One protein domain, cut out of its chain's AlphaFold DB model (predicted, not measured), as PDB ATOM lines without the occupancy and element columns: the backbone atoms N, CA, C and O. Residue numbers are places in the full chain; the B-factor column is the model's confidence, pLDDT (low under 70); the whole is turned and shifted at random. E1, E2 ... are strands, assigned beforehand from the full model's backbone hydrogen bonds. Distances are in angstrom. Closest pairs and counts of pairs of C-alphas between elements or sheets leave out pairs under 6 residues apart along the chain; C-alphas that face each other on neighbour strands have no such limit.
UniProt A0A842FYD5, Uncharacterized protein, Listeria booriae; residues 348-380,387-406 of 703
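AT A GLANCE: This is residues 348 to 380 and 387 to 406 of the 703 residues of an uncharacterized protein of Listeria booriae (UniProt A0A842FYD5). A long antiparallel hairpin, E4 and E5, with short E2 beside E4, makes one long side of the domain, and the stretch from residue 348 through E1 to residue 359 runs along the other. Residues 360 to 366 cross from that stretch to the sheet at one end, and E3 leads back from the sheet side toward E1, where residues 379 to 380 pair briefly with both E1 and E3. The printed part has 53 residues, with no named helix and five named strands, E1 to E5 in chain order; the sheet order is E2, E4, E5, all antiparallel. The class is all strand, though under half of the residues are in named strands. The whole is compact, with a radius of gyration of the C-alphas of 11.3 A, and elongated, spanning 33 by 19 by 13 A.

HOW THE PARTS SIT: E1, residues 352 to 354, pairs with no named strand; its residues 353 to 354 pair antiparallel with residues 379 to 380. E2, residues 366 to 368, is an edge strand and the antiparallel neighbour of E4, residues 387 to 393, at 151 degrees between directions; N 366 and O 393 are within hydrogen-bond range at 2.9 A. E3, residues 373 to 376, pairs with no named strand and is near E1, but apart from E2 and E4. E5, residues 399 to 406, is the other edge strand; it forms a hairpin with E4 at 169 degrees, with N 388 and O 405 at 2.8 A. E1 and E5 are apart.

IN THESE COORDINATES: E1 begins at C-alpha 352, (96.534, 219.733, 202.008). E4 is 20.7 A long from first to last C-alpha, and E3 is 10.0 A. E5, 23.9 A, ends at C-alpha 406, (109.257, 219.151, 203.194).

THE WHOLE: The C-alphas of Ser 348 and Asp 396 are the two farthest apart, 33.8 A. Residues 381 to 386 are not printed, and C-alphas 380 and 387 are 14.3 A apart across this cut. The link from E1 to E2, 11 residues, is long; those from E2 to E3 and from E4 to E5 are tight. The mean pLDDT of the printed part is 91.9, and no printed residue is under 70.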
ATOM      1  N   SER A 348     102.516 217.521 206.488       85.50
ATOM      2  CA  SER A 348     102.528 216.073 206.748       85.50
ATOM      3  C   SER A 348     101.871 215.281 205.611       85.50
ATOM      4  O   SER A 348     101.133 215.829 204.796       85.50
ATOM      5  N   VAL A 349     102.156 213.979 205.530       88.06
ATOM      6  CA  VAL A 349     101.497 213.071 204.576       88.06
ATOM      7  C   VAL A 349      99.980 213.122 204.768       88.06
ATOM      8  O   VAL A 349      99.497 212.958 205.889       88.06
ATOM      9  N   GLY A 350      99.242 213.333 203.676       84.31
ATOM     10  CA  GLY A 350      97.784 213.492 203.678       84.31
ATOM     11  C   GLY A 350      97.263 214.908 203.980       84.31
ATOM     12  O   GLY A 350      96.086 215.165 203.726       84.31
ATOM     13  N   ASP A 351      98.099 215.834 204.460       85.44
ATOM     14  CA  ASP A 351      97.700 217.226 204.711       85.44
ATOM     15  C   ASP A 351      97.698 218.047 203.402       85.44
ATOM     16  O   ASP A 351      98.627 217.966 202.592       85.44
ATOM     17  N   THR A 352      96.677 218.889 203.206       89.56
ATOM     18  CA  THR A 352      96.534 219.733 202.008       89.56
ATOM     19  C   THR A 352      97.338 221.034 202.098       89.56
ATOM     20  O   THR A 352      97.349 221.731 203.110       89.56
ATOM     21  N   THR A 353      97.965 221.420 200.987       89.62
ATOM     22  CA  THR A 353      98.705 222.678 200.816       89.62
ATOM     23  C   THR A 353      98.086 223.476 199.678       89.62
ATOM     24  O   THR A 353      98.018 222.979 198.557       89.62
ATOM     25  N   SER A 354      97.640 224.712 199.925       90.75
ATOM     26  CA  SER A 354      97.069 225.528 198.847       90.75
ATOM     27  C   SER A 354      98.160 226.045 197.906       90.75
ATOM     28  O   SER A 354      99.075 226.748 198.334       90.75
ATOM     29  N   ILE A 355      98.062 225.686 196.625       88.12
ATOM     30  CA  ILE A 355      98.983 226.093 195.561       88.12
ATOM     31  C   ILE A 355      98.152 226.363 194.302       88.12
ATOM     32  O   ILE A 355      97.722 225.457 193.592       88.12
ATOM     33  N   LEU A 356      97.938 227.646 194.025       89.06
ATOM     34  CA  LEU A 356      97.160 228.140 192.893       89.06
ATOM     35  C   LEU A 356      97.992 228.083 191.597       89.06
ATOM     36  O   LEU A 356      98.562 229.091 191.190       89.06
ATOM     37  N   LEU A 357      98.093 226.907 190.969       90.94
ATOM     38  CA  LEU A 357      98.864 226.678 189.734       90.94
ATOM     39  C   LEU A 357      98.031 226.973 188.477       90.94
ATOM     40  O   LEU A 357      97.345 226.090 187.960       90.94
ATOM     41  N   LYS A 358      98.089 228.211 187.971       92.75
ATOM     42  CA  LYS A 358      97.304 228.654 186.800       92.75
ATOM     43  C   LYS A 358      98.137 229.524 185.868       92.75
ATOM     44  O   LYS A 358      98.798 230.461 186.314       92.75
ATOM     45  N   ASP A 359      98.085 229.235 184.568       94.69
ATOM     46  CA  ASP A 359      98.692 230.108 183.559       94.69
ATOM     47  C   ASP A 359      97.872 231.392 183.326       94.69
ATOM     48  O   ASP A 359      96.870 231.663 183.995       94.69
ATOM     49  N   LYS A 360      98.326 232.212 182.370       94.38
ATOM     50  CA  LYS A 360      97.712 233.497 182.020       94.38
ATOM     51  C   LYS A 360      96.236 233.370 181.630       94.38
ATOM     52  O   LYS A 360      95.452 234.255 181.965       94.38
ATOM     53  N   ASP A 361      95.842 232.292 180.959       91.94
ATOM     54  CA  ASP A 361      94.464 232.096 180.500       91.94
ATOM     55  C   ASP A 361      93.589 231.367 181.534       91.94
ATOM     56  O   ASP A 361      92.357 231.305 181.387       91.94
ATOM     57  N   GLY A 362      94.214 230.896 182.620       87.50
ATOM     58  CA  GLY A 362      93.604 230.131 183.703       87.50
ATOM     59  C   GLY A 362      93.531 228.632 183.413       87.50
ATOM     60  O   GLY A 362      92.687 227.956 183.998       87.50
ATOM     61  N   GLN A 363      94.351 228.125 182.488       86.62
ATOM     62  CA  GLN A 363      94.381 226.713 182.117       86.62
ATOM     63  C   GLN A 363      95.225 225.888 183.107       86.62
ATOM     64  O   GLN A 363      96.167 226.420 183.711       86.62
ATOM     65  N   PRO A 364      94.906 224.590 183.284       81.56
ATOM     66  CA  PRO A 364      95.709 223.682 184.093       81.56
ATOM     67  C   PRO A 364      97.083 223.434 183.460       81.56
ATOM     68  O   PRO A 364      97.243 223.426 182.238       81.56
ATOM     69  N   LEU A 365      98.077 223.197 184.313       91.94
ATOM     70  CA  LEU A 365      99.471 222.995 183.920       91.94
ATOM     71  C   LEU A 365      99.792 221.500 183.821       91.94
ATOM     72  O   LEU A 365      99.244 220.687 184.563       91.94
ATOM     73  N   THR A 366     100.736 221.132 182.954       93.62
ATOM     74  CA  THR A 366     101.323 219.787 182.988       93.62
ATOM     75  C   THR A 366     102.249 219.695 184.194       93.62
ATOM     76  O   THR A 366     103.227 220.440 184.258       93.62
ATOM     77  N   ILE A 367     101.952 218.790 185.129       93.56
ATOM     78  CA  ILE A 367     102.751 218.535 186.336       93.56
ATOM     79  C   ILE A 367     103.616 217.284 186.142       93.56
ATOM     80  O   ILE A 367     103.159 216.286 185.585       93.56
ATOM     81  N   ASN A 368     104.858 217.321 186.624       93.88
ATOM     82  CA  ASN A 368     105.761 216.171 186.657       93.88
ATOM     83  C   ASN A 368     106.482 216.092 188.016       93.88
ATOM     84  O   ASN A 368     107.092 217.067 188.461       93.88
ATOM     85  N   THR A 369     106.398 214.930 188.663       93.38
ATOM     86  CA  THR A 369     107.062 214.581 189.927       93.38
ATOM     87  C   THR A 369     107.353 213.077 189.964       93.38
ATOM     88  O   THR A 369     106.708 212.297 189.263       93.38
ATOM     89  N   ALA A 370     108.332 212.677 190.776       91.06
ATOM     90  CA  ALA A 370     108.648 211.277 191.059       91.06
ATOM     91  C   ALA A 370     107.911 210.723 192.297       91.06
ATOM     92  O   ALA A 370     107.968 209.521 192.535       91.06
ATOM     93  N   THR A 371     107.251 211.583 193.080       90.12
ATOM     94  CA  THR A 371     106.594 211.225 194.345       90.12
ATOM     95  C   THR A 371     105.077 211.181 194.167       90.12
ATOM     96  O   THR A 371     104.515 212.016 193.458       90.12
ATOM     97  N   ALA A 372     104.404 210.223 194.811       89.75
ATOM     98  CA  ALA A 372     102.946 210.128 194.782       89.75
ATOM     99  C   ALA A 372     102.275 211.366 195.419       89.75
ATOM    100  O   ALA A 372     102.695 211.857 196.476       89.75
ATOM    101  N   TYR A 373     101.278 211.905 194.714       92.25
ATOM    102  CA  TYR A 373     100.582 213.139 195.061       92.25
ATOM    103  C   TYR A 373      99.149 213.155 194.519       92.25
ATOM    104  O   TYR A 373      98.838 212.541 193.493       92.25
ATOM    105  N   HIS A 374      98.318 213.980 195.148       90.00
ATOM    106  CA  HIS A 374      97.004 214.385 194.662       90.00
ATOM    107  C   HIS A 374      96.967 215.910 194.487       90.00
ATOM    108  O   HIS A 374      97.499 216.643 195.319       90.00
ATOM    109  N   LEU A 375      96.346 216.402 193.411       87.25
ATOM    110  CA  LEU A 375      96.153 217.835 193.158       87.25
ATOM    111  C   LEU A 375      94.681 218.096 192.815       87.25
ATOM    112  O   LEU A 375      94.263 217.913 191.671       87.25
ATOM    113  N   ASP A 376      93.911 218.528 193.812       84.75
ATOM    114  CA  ASP A 376      92.478 218.803 193.690       84.75
ATOM    115  C   ASP A 376      92.224 220.317 193.659       84.75
ATOM    116  O   ASP A 376      92.297 221.019 194.671       84.75
ATOM    117  N   ASN A 377      91.882 220.827 192.473       81.62
ATOM    118  CA  ASN A 377      91.766 222.257 192.168       81.62
ATOM    119  C   ASN A 377      93.062 223.030 192.481       81.62
ATOM    120  O   ASN A 377      94.000 222.999 191.693       81.62
ATOM    121  N   ASP A 378      93.092 223.713 193.626       85.69
ATOM    122  CA  ASP A 378      94.166 224.599 194.080       85.69
ATOM    123  C   ASP A 378      94.841 224.054 195.359       85.69
ATOM    124  O   ASP A 378      95.412 224.825 196.134       85.69
ATOM    125  N   TYR A 379      94.735 222.740 195.618       90.31
ATOM    126  CA  TYR A 379      95.284 222.060 196.799       90.31
ATOM    127  C   TYR A 379      96.104 220.821 196.423       90.31
ATOM    128  O   TYR A 379      95.592 219.896 195.797       90.31
ATOM    129  N   LEU A 380      97.365 220.803 196.853       92.44
ATOM    130  CA  LEU A 380      98.295 219.681 196.738       92.44
ATOM    131  C   LEU A 380      98.314 218.864 198.032       92.44
ATOM    132  O   LEU A 380      98.464 219.432 199.113       92.44
ATOM    133  N   ASN A 387     111.685 215.334 201.217       93.94
ATOM    134  CA  ASN A 387     111.736 216.623 200.530       93.94
ATOM    135  C   ASN A 387     111.192 216.407 199.122       93.94
ATOM    136  O   ASN A 387     111.930 216.024 198.214       93.94
ATOM    137  N   ASN A 388     109.888 216.602 198.978       95.62
ATOM    138  CA  ASN A 388     109.170 216.315 197.753       95.62
ATOM    139  C   ASN A 388     109.316 217.494 196.787       95.62
ATOM    140  O   ASN A 388     109.408 218.657 197.196       95.62
ATOM    141  N   GLN A 389     109.351 217.190 195.490       95.81
ATOM    142  CA  GLN A 389     109.467 218.189 194.435       95.81
ATOM    143  C   GLN A 389     108.478 217.887 193.317       95.81
ATOM    144  O   GLN A 389     108.333 216.735 192.906       95.81
ATOM    145  N   LEU A 390     107.848 218.926 192.777       95.50
ATOM    146  CA  LEU A 390     107.171 218.868 191.485       95.50
ATOM    147  C   LEU A 390     107.694 219.958 190.551       95.50
ATOM    148  O   LEU A 390     108.270 220.959 190.976       95.50
ATOM    149  N   THR A 391     107.478 219.756 189.261       97.25
ATOM    150  CA  THR A 391     107.719 220.743 188.208       97.25
ATOM    151  C   THR A 391     106.438 220.955 187.420       97.25
ATOM    152  O   THR A 391     105.617 220.041 187.322       97.25
ATOM    153  N   TRP A 392     106.264 222.148 186.855       96.38
ATOM    154  CA  TRP A 392     105.136 222.450 185.978       96.38
ATOM    155  C   TRP A 392     105.566 223.134 184.687       96.38
ATOM    156  O   TRP A 392     106.588 223.826 184.630       96.38
ATOM    157  N   ARG A 393     104.740 222.975 183.652       97.12
ATOM    158  CA  ARG A 393     104.833 223.716 182.390       97.12
ATOM    159  C   ARG A 393     103.449 223.853 181.751       97.12
ATOM    160  O   ARG A 393     102.656 222.914 181.807       97.12
ATOM    161  N   ASN A 394     103.159 224.991 181.129       95.81
ATOM    162  CA  ASN A 394     101.993 225.141 180.253       95.81
ATOM    163  C   ASN A 394     102.293 224.679 178.806       95.81
ATOM    164  O   ASN A 394     103.426 224.336 178.462       95.81
ATOM    165  N   ASN A 395     101.270 224.652 177.946       93.25
ATOM    166  CA  ASN A 395     101.362 224.020 176.622       93.25
ATOM    167  C   ASN A 395     102.291 224.747 175.634       93.25
ATOM    168  O   ASN A 395     103.003 224.087 174.879       93.25
ATOM    169  N   ASP A 396     102.310 226.084 175.632       92.62
ATOM    170  CA  ASP A 396     103.211 226.873 174.773       92.62
ATOM    171  C   ASP A 396     104.632 227.002 175.360       92.62
ATOM    172  O   ASP A 396     105.588 227.310 174.647       92.62
ATOM    173  N   GLY A 397     104.797 226.701 176.652       94.94
ATOM    174  CA  GLY A 397     106.057 226.800 177.370       94.94
ATOM    175  C   GLY A 397     106.433 228.199 177.846       94.94
ATOM    176  O   GLY A 397     107.574 228.370 178.277       94.94
ATOM    177  N   SER A 398     105.524 229.176 177.779       95.56
ATOM    178  CA  SER A 398     105.744 230.525 178.313       95.56
ATOM    179  C   SER A 398     105.751 230.565 179.845       95.56
ATOM    180  O   SER A 398     106.377 231.458 180.415       95.56
ATOM    181  N   PHE A 399     105.142 229.585 180.525       98.00
ATOM    182  CA  PHE A 399     105.106 229.473 181.985       98.00
ATOM    183  C   PHE A 399     105.621 228.111 182.465       98.00
ATOM    184  O   PHE A 399     105.130 227.058 182.048       98.00
ATOM    185  N   SER A 400     106.613 228.122 183.359       98.38
ATOM    186  CA  SER A 400     107.181 226.910 183.958       98.38
ATOM    187  C   SER A 400     107.851 227.186 185.299       98.38
ATOM    188  O   SER A 400     108.287 228.307 185.561       98.38
ATOM    189  N   GLY A 401     108.006 226.152 186.122       98.25
ATOM    190  CA  GLY A 401     108.724 226.265 187.387       98.25
ATOM    191  C   GLY A 401     108.898 224.950 188.130       98.25
ATOM    192  O   GLY A 401     108.534 223.881 187.630       98.25
ATOM    193  N   SER A 402     109.476 225.043 189.327       97.75
ATOM    194  CA  SER A 402     109.559 223.948 190.292       97.75
ATOM    195  C   SER A 402     109.072 224.380 191.672       97.75
ATOM    196  O   SER A 402     109.218 225.543 192.058       97.75
ATOM    197  N   LEU A 403     108.469 223.437 192.395       96.69
ATOM    198  CA  LEU A 403     108.041 223.600 193.776       96.69
ATOM    199  C   LEU A 403     108.692 222.528 194.631       96.69
ATOM    200  O   LEU A 403     108.643 221.349 194.280       96.69
ATOM    201  N   THR A 404     109.262 222.940 195.756       96.50
ATOM    202  CA  THR A 404     109.791 222.053 196.793       96.50
ATOM    203  C   THR A 404     108.959 222.166 198.067       96.50
ATOM    204  O   THR A 404     108.460 223.239 198.411       96.50
ATOM    205  N   GLN A 405     108.799 221.047 198.772       94.69
ATOM    206  CA  GLN A 405     108.102 221.001 200.052       94.69
ATOM    207  C   GLN A 405     108.651 219.878 200.932       94.69
ATOM    208  O   GLN A 405     108.790 218.738 200.490       94.69
ATOM    209  N   THR A 406     108.931 220.178 202.198       92.50
ATOM    210  CA  THR A 406     109.257 219.151 203.194       92.50
ATOM    211  C   THR A 406     107.967 218.544 203.737       92.50
ATOM    212  O   THR A 406     107.107 219.253 204.255       92.50
TER     213      THR A 406